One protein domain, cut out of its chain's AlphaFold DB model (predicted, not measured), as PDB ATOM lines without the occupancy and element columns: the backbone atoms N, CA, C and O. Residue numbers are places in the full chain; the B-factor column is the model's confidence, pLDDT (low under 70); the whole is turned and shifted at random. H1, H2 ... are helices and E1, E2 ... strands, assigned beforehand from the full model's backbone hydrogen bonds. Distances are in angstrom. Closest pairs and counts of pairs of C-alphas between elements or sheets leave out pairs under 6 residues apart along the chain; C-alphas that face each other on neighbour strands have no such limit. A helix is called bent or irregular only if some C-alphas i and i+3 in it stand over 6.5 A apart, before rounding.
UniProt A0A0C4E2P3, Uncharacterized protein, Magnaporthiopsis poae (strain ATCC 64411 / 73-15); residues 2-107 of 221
ATOM      1  N   ILE A   2     -52.963 -48.619 -18.983       97.38
ATOM      2  CA  ILE A   2     -52.892 -47.650 -20.080       97.38
ATOM      3  C   ILE A   2     -53.901 -46.547 -19.764       97.38
ATOM      4  O   ILE A   2     -55.091 -46.830 -19.684       97.38
ATOM      5  N   GLU A   3     -53.453 -45.314 -19.565       98.25
ATOM      6  CA  GLU A   3     -54.330 -44.164 -19.339       98.25
ATOM      7  C   GLU A   3     -54.416 -43.317 -20.609       98.25
ATOM      8  O   GLU A   3     -53.421 -42.748 -21.060       98.25
ATOM      9  N   LEU A   4     -55.608 -43.262 -21.204       98.00
ATOM     10  CA  LEU A   4     -55.894 -42.507 -22.419       98.00
ATOM     11  C   LEU A   4     -56.426 -41.120 -22.053       98.00
ATOM     12  O   LEU A   4     -57.430 -41.016 -21.355       98.00
ATOM     13  N   GLY A   5     -55.795 -40.064 -22.570       97.44
ATOM     14  CA  GLY A   5     -56.130 -38.681 -22.215       97.44
ATOM     15  C   GLY A   5     -55.719 -38.354 -20.782       97.44
ATOM     16  O   GLY A   5     -56.546 -37.898 -19.998       97.44
ATOM     17  N   CYS A   6     -54.469 -38.653 -20.426       98.00
ATOM     18  CA  CYS A   6     -54.042 -38.683 -19.032       98.00
ATOM     19  C   CYS A   6     -53.976 -37.308 -18.362       98.00
ATOM     20  O   CYS A   6     -54.179 -37.232 -17.155       98.00
ATOM     21  N   GLY A   7     -53.701 -36.207 -19.076       98.06
ATOM     22  CA  GLY A   7     -53.606 -34.886 -18.450       98.06
ATOM     23  C   GLY A   7     -52.647 -34.874 -17.249       98.06
ATOM     24  O   GLY A   7     -51.443 -35.092 -17.380       98.06
ATOM     25  N   THR A   8     -53.194 -34.662 -16.051       97.81
ATOM     26  CA  THR A   8     -52.455 -34.684 -14.775       97.81
ATOM     27  C   THR A   8     -52.139 -36.085 -14.239       97.81
ATOM     28  O   THR A   8     -51.433 -36.189 -13.239       97.81
ATOM     29  N   ALA A   9     -52.618 -37.146 -14.889       98.12
ATOM     30  CA  ALA A   9     -52.399 -38.560 -14.580       98.12
ATOM     31  C   ALA A   9     -52.901 -39.022 -13.206       98.12
ATOM     32  O   ALA A   9     -52.347 -39.957 -12.632       98.12
ATOM     33  N   LEU A  10     -53.939 -38.386 -12.650       97.25
ATOM     34  CA  LEU A  10     -54.442 -38.726 -11.311       97.25
ATOM     35  C   LEU A  10     -54.787 -40.223 -11.136       97.25
ATOM     36  O   LEU A  10     -54.374 -40.789 -10.121       97.25
ATOM     37  N   PRO A  11     -55.468 -40.903 -12.085       97.56
ATOM     38  CA  PRO A  11     -55.698 -42.344 -11.998       97.56
ATOM     39  C   PRO A  11     -54.401 -43.162 -11.927       97.56
ATOM     40  O   PRO A  11     -54.246 -43.988 -11.027       97.56
ATOM     41  N   SER A  12     -53.449 -42.929 -12.836       98.06
ATOM     42  CA  SER A  12     -52.170 -43.650 -12.815       98.06
ATOM     43  C   SER A  12     -51.319 -43.309 -11.594       98.06
ATOM     44  O   SER A  12     -50.636 -44.190 -11.074       98.06
ATOM     45  N   LEU A  13     -51.374 -42.069 -11.098       98.38
ATOM     46  CA  LEU A  13     -50.704 -41.665  -9.863       98.38
ATOM     47  C   LEU A  13     -51.247 -42.426  -8.657       98.38
ATOM     48  O   LEU A  13     -50.453 -42.857  -7.831       98.38
ATOM     49  N   ALA A  14     -52.559 -42.656  -8.561       97.25
ATOM     50  CA  ALA A  14     -53.121 -43.455  -7.472       97.25
ATOM     51  C   ALA A  14     -52.538 -44.882  -7.462       97.25
ATOM     52  O   ALA A  14     -52.080 -45.366  -6.424       97.25
ATOM     53  N   VAL A  15     -52.458 -45.523  -8.634       96.25
ATOM     54  CA  VAL A  15     -51.840 -46.853  -8.786       96.25
ATOM     55  C   VAL A  15     -50.338 -46.814  -8.490       96.25
ATOM     56  O   VAL A  15     -49.810 -47.706  -7.826       96.25
ATOM     57  N   PHE A  16     -49.642 -45.770  -8.941       97.38
ATOM     58  CA  PHE A  16     -48.222 -45.564  -8.670       97.38
ATOM     59  C   PHE A  16     -47.934 -45.420  -7.176       97.38
ATOM     60  O   PHE A  16     -47.047 -46.094  -6.665       97.38
ATOM     61  N   GLN A  17     -48.705 -44.604  -6.454       95.38
ATOM     62  CA  GLN A  17     -48.542 -44.416  -5.012       95.38
ATOM     63  C   GLN A  17     -48.735 -45.733  -4.247       95.38
ATOM     64  O   GLN A  17     -47.949 -46.038  -3.347       95.38
ATOM     65  N   TRP A  18     -49.713 -46.559  -4.637       93.56
ATOM     66  CA  TRP A  18     -49.874 -47.901  -4.071       93.56
ATOM     67  C   TRP A  18     -48.656 -48.789  -4.334       93.56
ATOM     68  O   TRP A  18     -48.168 -49.441  -3.412       93.56
ATOM     69  N   ALA A  19     -48.119 -48.778  -5.556       92.81
ATOM     70  CA  ALA A  19     -46.927 -49.550  -5.901       92.81
ATOM     71  C   ALA A  19     -45.673 -49.080  -5.141       92.81
ATOM     72  O   ALA A  19     -44.870 -49.904  -4.704       92.81
ATOM     73  N   VAL A  20     -45.522 -47.769  -4.926       90.94
ATOM     74  CA  VAL A  20     -44.435 -47.181  -4.124       90.94
ATOM     75  C   VAL A  20     -44.529 -47.627  -2.658       90.94
ATOM     76  O   VAL A  20     -43.501 -47.899  -2.034       90.94
ATOM     77  N   ALA A  21     -45.746 -47.726  -2.115       88.62
ATOM     78  CA  ALA A  21     -46.000 -48.137  -0.735       88.62
ATOM     79  C   ALA A  21     -45.872 -49.656  -0.499       88.62
ATOM     80  O   ALA A  21     -45.743 -50.084   0.648       88.62
ATOM     81  N   MET A  22     -45.891 -50.479  -1.554       88.06
ATOM     82  CA  MET A  22     -45.756 -51.934  -1.434       88.06
ATOM     83  C   MET A  22     -44.371 -52.361  -0.936       88.06
ATOM     84  O   MET A  22     -43.334 -51.848  -1.379       88.06
ATOM     85  N   GLU A  23     -44.355 -53.383  -0.077       82.19
ATOM     86  CA  GLU A  23     -43.131 -54.054   0.358       82.19
ATOM     87  C   GLU A  23     -42.438 -54.755  -0.814       82.19
ATOM     88  O   GLU A  23     -43.086 -55.360  -1.671       82.19
ATOM     89  N   GLU A  24     -41.103 -54.747  -0.827       80.00
ATOM     90  CA  GLU A  24     -40.293 -55.317  -1.916       80.00
ATOM     91  C   GLU A  24     -40.643 -56.772  -2.248       80.00
ATOM     92  O   GLU A  24     -40.667 -57.151  -3.418       80.00
ATOM     93  N   LYS A  25     -40.972 -57.583  -1.235       78.44
ATOM     94  CA  LYS A  25     -41.310 -59.006  -1.400       78.44
ATOM     95  C   LYS A  25     -42.647 -59.235  -2.107       78.44
ATOM     96  O   LYS A  25     -42.855 -60.312  -2.657       78.44
ATOM     97  N   THR A  26     -43.540 -58.248  -2.080       79.12
ATOM     98  CA  THR A  26     -44.880 -58.316  -2.682       79.12
ATOM     99  C   THR A  26     -44.985 -57.533  -3.989       79.12
ATOM    100  O   THR A  26     -46.046 -57.528  -4.608       79.12
ATOM    101  N   ARG A  27     -43.904 -56.867  -4.426       81.81
ATOM    102  CA  ARG A  27     -43.903 -56.080  -5.663       81.81
ATOM    103  C   ARG A  27     -43.958 -56.980  -6.889       81.81
ATOM    104  O   ARG A  27     -43.082 -57.818  -7.117       81.81
ATOM    105  N   PHE A  28     -44.956 -56.731  -7.722       82.81
ATOM    106  CA  PHE A  28     -45.035 -57.237  -9.085       82.81
ATOM    107  C   PHE A  28     -44.605 -56.140 -10.069       82.81
ATOM    108  O   PHE A  28     -44.744 -54.956  -9.757       82.81
ATOM    109  N   PRO A  29     -44.080 -56.504 -11.254       90.19
ATOM    110  CA  PRO A  29     -43.776 -55.528 -12.291       90.19
ATOM    111  C   PRO A  29     -45.017 -54.706 -12.660       90.19
ATOM    112  O   PRO A  29     -46.063 -55.272 -12.983       90.19
ATOM    113  N   LEU A  30     -44.890 -53.382 -12.637       92.62
ATOM    114  CA  LEU A  30     -45.957 -52.454 -12.997       92.62
ATOM    115  C   LEU A  30     -45.545 -51.670 -14.239       92.62
ATOM    116  O   LEU A  30     -44.507 -51.017 -14.252       92.62
ATOM    117  N   SER A  31     -46.386 -51.690 -15.266       93.69
ATOM    118  CA  SER A  31     -46.215 -50.840 -16.443       93.69
ATOM    119  C   SER A  31     -47.345 -49.832 -16.509       93.69
ATOM    120  O   SER A  31     -48.518 -50.221 -16.540       93.69
ATOM    121  N   LEU A  32     -46.990 -48.552 -16.526       96.81
ATOM    122  CA  LEU A  32     -47.906 -47.434 -16.703       96.81
ATOM    123  C   LEU A  32     -47.609 -46.788 -18.056       96.81
ATOM    124  O   LEU A  32     -46.521 -46.257 -18.270       96.81
ATOM    125  N   THR A  33     -48.581 -46.834 -18.960       96.94
ATOM    126  CA  THR A  33     -48.524 -46.143 -20.249       96.94
ATOM    127  C   THR A  33     -49.462 -44.947 -20.201       96.94
ATOM    128  O   THR A  33     -50.669 -45.111 -20.044       96.94
ATOM    129  N   LEU A  34     -48.899 -43.750 -20.313       98.12
ATOM    130  CA  LEU A  34     -49.573 -42.467 -20.186       98.12
ATOM    131  C   LEU A  34     -49.698 -41.855 -21.574       98.12
ATOM    132  O   LEU A  34     -48.687 -41.586 -22.231       98.12
ATOM    133  N   ALA A  35     -50.929 -41.645 -22.026       97.50
ATOM    134  CA  ALA A  35     -51.185 -41.088 -23.336       97.50
ATOM    135  C   ALA A  35     -51.957 -39.779 -23.263       97.50
ATOM    136  O   ALA A  35     -53.030 -39.712 -22.671       97.50
ATOM    137  N   ASP A  36     -51.452 -38.764 -23.952       98.12
ATOM    138  CA  ASP A  36     -52.121 -37.476 -24.106       98.12
ATOM    139  C   ASP A  36     -51.999 -37.000 -25.554       98.12
ATOM    140  O   ASP A  36     -51.084 -37.390 -26.279       98.12
ATOM    141  N   TYR A  37     -52.908 -36.142 -26.005       96.69
ATOM    142  CA  TYR A  37     -52.782 -35.557 -27.334       96.69
ATOM    143  C   TYR A  37     -51.551 -34.642 -27.424       96.69
ATOM    144  O   TYR A  37     -50.855 -34.634 -28.440       96.69
ATOM    145  N   ASN A  38     -51.272 -33.872 -26.365       97.56
ATOM    146  CA  ASN A  38     -50.247 -32.837 -26.380       97.56
ATOM    147  C   ASN A  38     -48.939 -33.326 -25.724       97.56
ATOM    148  O   ASN A  38     -48.919 -33.579 -24.518       97.56
ATOM    149  N   PRO A  39     -47.806 -33.379 -26.453       97.62
ATOM    150  CA  PRO A  39     -46.525 -33.785 -25.867       97.62
ATOM    151  C   PRO A  39     -46.064 -32.862 -24.728       97.62
ATOM    152  O   PRO A  39     -45.399 -33.323 -23.804       97.62
ATOM    153  N   SER A  40     -46.450 -31.582 -24.743       98.31
ATOM    154  CA  SER A  40     -46.119 -30.643 -23.663       98.31
ATOM    155  C   SER A  40     -46.854 -30.982 -22.366       98.31
ATOM    156  O   SER A  40     -46.302 -30.769 -21.296       98.31
ATOM    157  N   VAL A  41     -48.067 -31.548 -22.437       98.38
ATOM    158  CA  VAL A  41     -48.780 -32.035 -21.243       98.38
ATOM    159  C   VAL A  41     -48.004 -33.194 -20.624       98.38
ATOM    160  O   VAL A  41     -47.742 -33.179 -19.424       98.38
ATOM    161  N   LEU A  42     -47.532 -34.135 -21.445       98.44
ATOM    162  CA  LEU A  42     -46.722 -35.255 -20.962       98.44
ATOM    163  C   LEU A  42     -45.425 -34.780 -20.290       98.44
ATOM    164  O   LEU A  42     -45.076 -35.261 -19.214       98.44
ATOM    165  N   GLN A  43     -44.729 -33.821 -20.907       97.38
ATOM    166  CA  GLN A  43     -43.429 -33.328 -20.439       97.38
ATOM    167  C   GLN A  43     -43.521 -32.387 -19.234       97.38
ATOM    168  O   GLN A  43     -42.662 -32.446 -18.361       97.38
ATOM    169  N   LEU A  44     -44.527 -31.509 -19.200       97.31
ATOM    170  CA  LEU A  44     -44.605 -30.399 -18.242       97.31
ATOM    171  C   LEU A  44     -45.671 -30.597 -17.159       97.31
ATOM    172  O   LEU A  44     -45.718 -29.814 -16.218       97.31
ATOM    173  N   VAL A  45     -46.519 -31.623 -17.275       98.06
ATOM    174  CA  VAL A  45     -47.582 -31.906 -16.299       98.06
ATOM    175  C   VAL A  45     -47.524 -33.360 -15.843       98.06
ATOM    176  O   VAL A  45     -47.296 -33.630 -14.668       98.06
ATOM    177  N   THR A  46     -47.679 -34.311 -16.766       98.69
ATOM    178  CA  THR A  46     -47.787 -35.738 -16.442       98.69
ATOM    179  C   THR A  46     -46.515 -36.265 -15.773       98.69
ATOM    180  O   THR A  46     -46.583 -36.745 -14.647       98.69
ATOM    181  N   LEU A  47     -45.348 -36.168 -16.425       98.44
ATOM    182  CA  LEU A  47     -44.082 -36.652 -15.865       98.44
ATOM    183  C   LEU A  47     -43.690 -35.912 -14.566       98.44
ATOM    184  O   LEU A  47     -43.371 -36.599 -13.593       98.44
ATOM    185  N   PRO A  48     -43.755 -34.566 -14.484       97.25
ATOM    186  CA  PRO A  48     -43.493 -33.851 -13.236       97.25
ATOM    187  C   PRO A  48     -44.378 -34.312 -12.075       97.25
ATOM    188  O   PRO A  48     -43.867 -34.491 -10.974       97.25
ATOM    189  N   ASN A  49     -45.660 -34.610 -12.316       97.94
ATOM    190  CA  ASN A  49     -46.552 -35.137 -11.281       97.94
ATOM    191  C   ASN A  49     -46.090 -36.496 -10.725       97.94
ATOM    192  O   ASN A  49     -46.214 -36.732  -9.522       97.94
ATOM    193  N   PHE A  50     -45.522 -37.380 -11.555       98.50
ATOM    194  CA  PHE A  50     -44.933 -38.641 -11.077       98.50
ATOM    195  C   PHE A  50     -43.694 -38.412 -10.212       98.50
ATOM    196  O   PHE A  50     -43.559 -39.042  -9.161       98.50
ATOM    197  N   ILE A  51     -42.807 -37.507 -10.635       97.56
ATOM    198  CA  ILE A  51     -41.589 -37.180  -9.883       97.56
ATOM    199  C   ILE A  51     -41.963 -36.541  -8.542       97.56
ATOM    200  O   ILE A  51     -41.459 -36.963  -7.503       97.56
ATOM    201  N   LEU A  52     -42.900 -35.589  -8.544       95.69
ATOM    202  CA  LEU A  52     -43.382 -34.922  -7.337       95.69
ATOM    203  C   LEU A  52     -44.040 -35.910  -6.367       95.69
ATOM    204  O   LEU A  52     -43.700 -35.931  -5.184       95.69
ATOM    205  N   ALA A  53     -44.927 -36.781  -6.856       96.25
ATOM    206  CA  ALA A  53     -45.563 -37.801  -6.024       96.25
ATOM    207  C   ALA A  53     -44.537 -38.759  -5.400       96.25
ATOM    208  O   ALA A  53     -44.644 -39.100  -4.222       96.25
ATOM    209  N   TRP A  54     -43.524 -39.179  -6.162       96.62
ATOM    210  CA  TRP A  54     -42.425 -39.990  -5.639       96.62
ATOM    211  C   TRP A  54     -41.620 -39.251  -4.566       96.62
ATOM    212  O   TRP A  54     -41.381 -39.813  -3.495       96.62
ATOM    213  N   ALA A  55     -41.228 -38.003  -4.835       95.25
ATOM    214  CA  ALA A  55     -40.421 -37.203  -3.923       95.25
ATOM    215  C   ALA A  55     -41.134 -37.029  -2.575       95.25
ATOM    216  O   ALA A  55     -40.575 -37.370  -1.531       95.25
ATOM    217  N   LEU A  56     -42.410 -36.628  -2.600       93.44
ATOM    218  CA  LEU A  56     -43.237 -36.453  -1.403       93.44
ATOM    219  C   LEU A  56     -43.409 -37.749  -0.597       93.44
ATOM    220  O   LEU A  56     -43.419 -37.710   0.633       93.44
ATOM    221  N   LEU A  57     -43.507 -38.905  -1.265       93.44
ATOM    222  CA  LEU A  57     -43.622 -40.207  -0.600       93.44
ATOM    223  C   LEU A  57     -42.299 -40.719  -0.012       93.44
ATOM    224  O   LEU A  57     -42.311 -41.554   0.894       93.44
ATOM    225  N   ARG A  58     -41.152 -40.275  -0.537       92.81
ATOM    226  CA  ARG A  58     -39.824 -40.809  -0.180       92.81
ATOM    227  C   ARG A  58     -38.952 -39.834   0.610       92.81
ATOM    228  O   ARG A  58     -37.931 -40.265   1.147       92.81
ATOM    229  N   GLN A  59     -39.369 -38.577   0.757       90.62
ATOM    230  CA  GLN A  59     -38.628 -37.529   1.469       90.62
ATOM    231  C   GLN A  59     -38.188 -37.930   2.884       90.62
ATOM    232  O   GLN A  59     -37.055 -37.676   3.279       90.62
ATOM    233  N   GLY A  60     -39.020 -38.654   3.642       88.38
ATOM    234  CA  GLY A  60     -38.697 -39.045   5.022       88.38
ATOM    235  C   GLY A  60     -37.464 -39.950   5.160       88.38
ATOM    236  O   GLY A  60     -36.893 -40.037   6.243       88.38
ATOM    237  N   GLY A  61     -37.035 -40.606   4.077       89.50
ATOM    238  CA  GLY A  61     -35.878 -41.506   4.054       89.50
ATOM    239  C   GLY A  61     -34.728 -41.046   3.157       89.50
ATOM    240  O   GLY A  61     -33.845 -41.854   2.878       89.50
ATOM    241  N   SER A  62     -34.740 -39.805   2.661       93.62
ATOM    242  CA  SER A  62     -33.744 -39.315   1.702       93.62
ATOM    243  C   SER A  62     -33.373 -37.861   1.973       93.62
ATOM    244  O   SER A  62     -34.183 -36.966   1.749       93.62
ATOM    245  N   ALA A  63     -32.127 -37.624   2.399       94.12
ATOM    246  CA  ALA A  63     -31.596 -36.273   2.588       94.12
ATOM    247  C   ALA A  63     -31.622 -35.460   1.281       94.12
ATOM    248  O   ALA A  63     -32.023 -34.305   1.302       94.12
ATOM    249  N   LEU A  64     -31.312 -36.102   0.144       94.62
ATOM    250  CA  LEU A  64     -31.398 -35.495  -1.191       94.62
ATOM    251  C   LEU A  64     -32.796 -34.929  -1.473       94.62
ATOM    252  O   LEU A  64     -32.927 -33.847  -2.029       94.62
ATOM    253  N   LEU A  65     -33.848 -35.664  -1.100       93.69
ATOM    254  CA  LEU A  65     -35.224 -35.222  -1.337       93.69
ATOM    255  C   LEU A  65     -35.686 -34.182  -0.324       93.69
ATOM    256  O   LEU A  65     -36.485 -33.330  -0.682       93.69
ATOM    257  N   GLN A  66     -35.199 -34.244   0.917       91.81
ATOM    258  CA  GLN A  66     -35.471 -33.205   1.912       91.81
ATOM    259  C   GLN A  66     -34.879 -31.868   1.474       91.81
ATOM    260  O   GLN A  66     -35.571 -30.863   1.547       91.81
ATOM    261  N   GLU A  67     -33.643 -31.877   0.973       91.12
ATOM    262  CA  GLU A  67     -32.981 -30.694   0.422       91.12
ATOM    263  C   GLU A  67     -33.697 -30.186  -0.837       91.12
ATOM    264  O   GLU A  67     -34.026 -29.009  -0.930       91.12
ATOM    265  N   ALA A  68     -34.032 -31.080  -1.773       91.56
ATOM    266  CA  ALA A  68     -34.703 -30.696  -3.015       91.56
ATOM    267  C   ALA A  68     -36.135 -30.164  -2.818       91.56
ATOM    268  O   ALA A  68     -36.639 -29.476  -3.700       91.56
ATOM    269  N   LEU A  69     -36.803 -30.518  -1.712       89.56
ATOM    270  CA  LEU A  69     -38.147 -30.042  -1.346       89.56
ATOM    271  C   LEU A  69     -38.119 -28.858  -0.369       89.56
ATOM    272  O   LEU A  69     -39.164 -28.275  -0.084       89.56
ATOM    273  N   SER A  70     -36.954 -28.526   0.193       80.81
ATOM    274  CA  SER A  70     -36.821 -27.388   1.097       80.81
ATOM    275  C   SER A  70     -36.682 -26.096   0.298       80.81
ATOM    276  O   SER A  70     -35.621 -25.803  -0.245       80.81
ATOM    277  N   SER A  71     -37.756 -25.308   0.242       62.94
ATOM    278  CA  SER A  71     -37.744 -23.921  -0.235       62.94
ATOM    279  C   SER A  71     -37.741 -22.952   0.952       62.94
ATOM    280  O   SER A  71     -38.459 -23.179   1.922       62.94
ATOM    281  N   GLU A  72     -36.987 -21.849   0.876       53.56
ATOM    282  CA  GLU A  72     -36.910 -20.834   1.950       53.56
ATOM    283  C   GLU A  72     -38.233 -20.059   2.185       53.56
ATOM    284  O   GLU A  72     -38.394 -19.439   3.238       53.56
ATOM    285  N   ASP A  73     -39.202 -20.134   1.263       55.25
ATOM    286  CA  ASP A  73     -40.497 -19.436   1.318       55.25
ATOM    287  C   ASP A  73     -41.672 -20.406   1.585       55.25
ATOM    288  O   ASP A  73     -42.485 -20.728   0.721       55.25
ATOM    289  N   ASP A  74     -41.778 -20.858   2.835       52.72
ATOM    290  CA  ASP A  74     -42.689 -21.902   3.349       52.72
ATOM    291  C   ASP A  74     -44.199 -21.529   3.389       52.72
ATOM    292  O   ASP A  74     -44.976 -22.063   4.183       52.72
ATOM    293  N   SER A  75     -44.647 -20.575   2.564       54.69
ATOM    294  CA  SER A  75     -46.033 -20.073   2.608       54.69
ATOM    295  C   SER A  75     -47.008 -20.755   1.641       54.69
ATOM    296  O   SER A  75     -48.213 -20.629   1.857       54.69
ATOM    297  N   ASP A  76     -46.525 -21.509   0.640       53.38
ATOM    298  CA  ASP A  76     -47.384 -22.052  -0.433       53.38
ATOM    299  C   ASP A  76     -47.015 -23.476  -0.918       53.38
ATOM    300  O   ASP A  76     -47.196 -23.830  -2.080       53.38
ATOM    301  N   GLY A  77     -46.534 -24.339  -0.012       56.66
ATOM    302  CA  GLY A  77     -46.537 -25.795  -0.241       56.66
ATOM    303  C   GLY A  77     -45.281 -26.434  -0.844       56.66
ATOM    304  O   GLY A  77     -45.373 -27.585  -1.265       56.66
ATOM    305  N   GLY A  78     -44.132 -25.751  -0.812       70.88
ATOM    306  CA  GLY A  78     -42.816 -26.295  -1.173       70.88
ATOM    307  C   GLY A  78     -42.620 -26.540  -2.676       70.88
ATOM    308  O   GLY A  78     -43.435 -27.181  -3.337       70.88
ATOM    309  N   GLU A  79     -41.513 -26.054  -3.234       84.19
ATOM    310  CA  GLU A  79     -41.103 -26.370  -4.610       84.19
ATOM    311  C   GLU A  79     -40.167 -27.588  -4.632       84.19
ATOM    312  O   GLU A  79     -39.379 -27.782  -3.711       84.19
ATOM    313  N   LEU A  80     -40.238 -28.415  -5.685       90.88
ATOM    314  CA  LEU A  80     -39.274 -29.496  -5.915       90.88
ATOM    315  C   LEU A  80     -38.232 -29.061  -6.947       90.88
ATOM    316  O   LEU A  80     -38.538 -28.961  -8.140       90.88
ATOM    317  N   GLU A  81     -36.986 -28.892  -6.517       92.25
ATOM    318  CA  GLU A  81     -35.872 -28.641  -7.427       92.25
ATOM    319  C   GLU A  81     -35.478 -29.923  -8.185       92.25
ATOM    320  O   GLU A  81     -35.074 -30.935  -7.609       92.25
ATOM    321  N   LEU A  82     -35.568 -29.890  -9.519       92.81
ATOM    322  CA  LEU A  82     -35.222 -31.024 -10.385       92.81
ATOM    323  C   LEU A  82     -33.744 -31.004 -10.798       92.81
ATOM    324  O   LEU A  82     -33.415 -30.847 -11.982       92.81
ATOM    325  N   SER A  83     -32.854 -31.210  -9.826       95.50
ATOM    326  CA  SER A  83     -31.426 -31.433 -10.083       95.50
ATOM    327  C   SER A  83     -31.185 -32.749 -10.838       95.50
ATOM    328  O   SER A  83     -32.046 -33.636 -10.901       95.50
ATOM    329  N   ASP A  84     -30.004 -32.903 -11.438       97.56
ATOM    330  CA  ASP A  84     -29.656 -34.144 -12.140       97.56
ATOM    331  C   ASP A  84     -29.566 -35.347 -11.186       97.56
ATOM    332  O   ASP A  84     -29.948 -36.455 -11.569       97.56
ATOM    333  N   ASP A  85     -29.192 -35.121  -9.922       97.44
ATOM    334  CA  ASP A  85     -29.180 -36.152  -8.880       97.44
ATOM    335  C   ASP A  85     -30.598 -36.615  -8.518       97.44
ATOM    336  O   ASP A  85     -30.848 -37.815  -8.391       97.44
ATOM    337  N   VAL A  86     -31.559 -35.687  -8.422       96.88
ATOM    338  CA  VAL A  86     -32.977 -36.009  -8.180       96.88
ATOM    339  C   VAL A  86     -33.547 -36.834  -9.337       96.88
ATOM    340  O   VAL A  86     -34.207 -37.851  -9.109       96.88
ATOM    341  N   LYS A  87     -33.243 -36.458 -10.589       97.75
ATOM    342  CA  LYS A  87     -33.659 -37.219 -11.782       97.75
ATOM    343  C   LYS A  87     -33.046 -38.620 -11.795       97.75
ATOM    344  O   LYS A  87     -33.760 -39.593 -12.034       97.75
ATOM    345  N   ALA A  88     -31.747 -38.739 -11.520       98.25
ATOM    346  CA  ALA A  88     -31.056 -40.026 -11.475       98.25
ATOM    347  C   ALA A  88     -31.619 -40.934 -10.370       98.25
ATOM    348  O   ALA A  88     -31.870 -42.119 -10.603       98.25
ATOM    349  N   ALA A  89     -31.892 -40.372  -9.189       97.94
ATOM    350  CA  ALA A  89     -32.514 -41.089  -8.082       97.94
ATOM    351  C   ALA A  89     -33.936 -41.567  -8.425       97.94
ATOM    352  O   ALA A  89     -34.293 -42.697  -8.086       97.94
ATOM    353  N   PHE A  90     -34.728 -40.759  -9.137       98.12
ATOM    354  CA  PHE A  90     -36.056 -41.158  -9.605       98.12
ATOM    355  C   PHE A  90     -35.990 -42.328 -10.596       98.12
ATOM    356  O   PHE A  90     -36.697 -43.321 -10.424       98.12
ATOM    357  N   VAL A  91     -35.103 -42.261 -11.595       97.88
ATOM    358  CA  VAL A  91     -34.915 -43.351 -12.571       97.88
ATOM    359  C   VAL A  91     -34.466 -44.638 -11.874       97.88
ATOM    360  O   VAL A  91     -35.075 -45.688 -12.070       97.88
ATOM    361  N   SER A  92     -33.475 -44.552 -10.981       96.94
ATOM    362  CA  SER A  92     -32.998 -45.705 -10.205       96.94
ATOM    363  C   SER A  92     -34.100 -46.313  -9.326       96.94
ATOM    364  O   SER A  92     -34.206 -47.539  -9.196       96.94
ATOM    365  N   PHE A  93     -34.963 -45.470  -8.752       95.94
ATOM    366  CA  PHE A  93     -36.119 -45.923  -7.990       95.94
ATOM    367  C   PHE A  93     -37.110 -46.710  -8.856       95.94
ATOM    368  O   PHE A  93     -37.569 -47.768  -8.418       95.94
ATOM    369  N   LEU A  94     -37.437 -46.223 -10.058       96.12
ATOM    370  CA  LEU A  94     -38.345 -46.908 -10.985       96.12
ATOM    371  C   LEU A  94     -37.807 -48.293 -11.365       96.12
ATOM    372  O   LEU A  94     -38.523 -49.288 -11.234       96.12
ATOM    373  N   GLU A  95     -36.527 -48.371 -11.734       93.44
ATOM    374  CA  GLU A  95     -35.854 -49.624 -12.092       93.44
ATOM    375  C   GLU A  95     -35.871 -50.629 -10.934       93.44
ATOM    376  O   GLU A  95     -36.339 -51.762 -11.085       93.44
ATOM    377  N   THR A  96     -35.437 -50.200  -9.746       92.19
ATOM    378  CA  THR A  96     -35.377 -51.055  -8.547       92.19
ATOM    379  C   THR A  96     -36.770 -51.498  -8.096       92.19
ATOM    380  O   THR A  96     -36.955 -52.615  -7.608       92.19
ATOM    381  N   SER A  97     -37.779 -50.647  -8.296       92.12
ATOM    382  CA  SER A  97     -39.174 -50.939  -7.951       92.12
ATOM    383  C   SER A  97     -39.914 -51.730  -9.030       92.12
ATOM    384  O   SER A  97     -41.071 -52.086  -8.812       92.12
ATOM    385  N   LYS A  98     -39.263 -52.047 -10.161       92.12
ATOM    386  CA  LYS A  98     -39.868 -52.715 -11.328       92.12
ATOM    387  C   LYS A  98     -41.087 -51.959 -11.870       92.12
ATOM    388  O   LYS A  98     -42.070 -52.577 -12.283       92.12
ATOM    389  N   ILE A  99     -41.019 -50.629 -11.857       94.50
ATOM    390  CA  ILE A  99     -42.041 -49.737 -12.406       94.50
ATOM    391  C   ILE A  99     -41.522 -49.181 -13.731       94.50
ATOM    392  O   ILE A  99     -40.461 -48.570 -13.778       94.50
ATOM    393  N   SER A 100     -42.283 -49.370 -14.804       94.75
ATOM    394  CA  SER A 100     -42.024 -48.761 -16.108       94.75
ATOM    395  C   SER A 100     -43.028 -47.644 -16.365       94.75
ATOM    396  O   SER A 100     -44.232 -47.849 -16.198       94.75
ATOM    397  N   LEU A 101     -42.529 -46.481 -16.789       96.56
ATOM    398  CA  LEU A 101     -43.338 -45.366 -17.277       96.56
ATOM    399  C   LEU A 101     -43.100 -45.206 -18.778       96.56
ATOM    400  O   LEU A 101     -41.966 -45.054 -19.224       96.56
ATOM    401  N   SER A 102     -44.174 -45.240 -19.556       95.75
ATOM    402  CA  SER A 102     -44.164 -45.055 -21.006       95.75
ATOM    403  C   SER A 102     -45.067 -43.886 -21.372       95.75
ATOM    404  O   SER A 102     -46.185 -43.806 -20.877       95.75
ATOM    405  N   PHE A 103     -44.605 -42.989 -22.240       96.31
ATOM    406  CA  PHE A 103     -45.337 -41.775 -22.610       96.31
ATOM    407  C   PHE A 103     -45.610 -41.766 -24.111       96.31
ATOM    408  O   PHE A 103     -44.687 -41.933 -24.906       96.31
ATOM    409  N   VAL A 104     -46.869 -41.566 -24.501       95.94
ATOM    410  CA  VAL A 104     -47.292 -41.616 -25.905       95.94
ATOM    411  C   VAL A 104     -48.114 -40.381 -26.248       95.94
ATOM    412  O   VAL A 104     -49.220 -40.205 -25.746       95.94
ATOM    413  N   SER A 105     -47.587 -39.526 -27.125       96.62
ATOM    414  CA  SER A 105     -48.322 -38.358 -27.617       96.62
ATOM    415  C   SER A 105     -49.004 -38.633 -28.951       96.62
ATOM    416  O   SER A 105     -48.345 -39.101 -29.883       96.62
ATOM    417  N   GLY A 106     -50.273 -38.260 -29.092       94.88
ATOM    418  CA  GLY A 106     -50.944 -38.268 -30.389       94.88
ATOM    419  C   GLY A 106     -52.456 -38.434 -30.315       94.88
ATOM    420  O   GLY A 106     -53.041 -38.638 -29.256       94.88
ATOM    421  N   GLY A 107     -53.097 -38.337 -31.479       94.69
ATOM    422  CA  GLY A 107     -54.533 -38.569 -31.607       94.69
ATOM    423  C   GLY A 107     -54.886 -40.056 -31.577       94.69
ATOM    424  O   GLY A 107     -54.222 -40.876 -32.218       94.69
TER     425      GLY A 107
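What this domain is: This is residues 2 to 107 of the 221 residues of an uncharacterized protein of Magnaporthiopsis poae (strain ATCC 64411 / 73-15) (UniProt A0A0C4E2P3). A small wall of three parallel strands, E1, E2 and E3, has two helices, H1 and the long H2, side by side along one face, with the other face bare. H2 runs on past the sheet to H3 at its far end, while H4 stands about perpendicular to H2 and only grazes the sheet. The printed part has 106 residues, with four named helices and three named strands in the order E1 H1 E2 H2 H3 H4 E3; the sheet's order is E1 E2 E3, and the class is mixed, helices and strands. The whole is compact, with a radius of gyration of the C-alphas of 14.2 A and spans of 42 by 35 by 22 A.

How they stand to each other: Strand E1, residues 2 to 4, is an edge strand and the parallel neighbour of the inner strand E2, residues 30 to 36, with N 3 and O 33 at 2.8 A. E2 is also parallel to the other edge strand, E3, residues 99 to 105, with N 34 and O 102 at 2.8 A and N 102 and O 32 at 2.9 A. H1, residues 10 to 21, lies over E2 at a height over the sheet of 9.9 A and runs along the strands. E1, H1 and E2 form a strand-helix-strand unit, two parallel neighbour strands with a helix between, whose crossover is right-handed. H2, residues 39 to 61, is on the same face as H1, at a height over the sheet of 11.1 A. With its residues 49 to 57 alone, H2 touches H1 at a shallow tilt of 28 degrees, the same way; the closest C-alphas, of Leu 13 and Phe 50, are 6.6 A apart. H3, residues 63 to 69, is not on the sheet; it touches H2 at a steep tilt of 47 degrees, opposite ways, with the closest C-alphas, of Gln 59 and Leu 65, 5.0 A apart. H4, residues 84 to 96, grazes the sheet with residues 91 to 94. H4 is close to H2 but not clearly touching, the closest C-alphas, of Ile 51 and Phe 90, being 6.8 A apart. E2, the helices H2, H3 and H4, and E3 form a second strand-helix-strand unit. Every O i to N i+4 pair is within hydrogen-bond range in H1, H3 and H4, and 14 of 19 in H2.

Where its parts are: E1 begins at C-alpha 2, (-52.892, -47.650, -20.080). H1 is 16.5 A long, E2 19.6 A and H4 18.2 A. H2 is 32.7 A long and irregular, with C-alphas 57 and 60 7.6 A apart. E3, 20.0 A long, ends at C-alpha 105, (-48.322, -38.358, -27.617).

The domain as a whole: The two C-alphas farthest apart, of Glu 72 and Gly 107, are 41.8 A apart. The printed part has no cut. The link from H3 to H4, residues 70 to 83, is long. Residues 71 to 77 have pLDDT under 70, against a mean of 91.5 for the printed part.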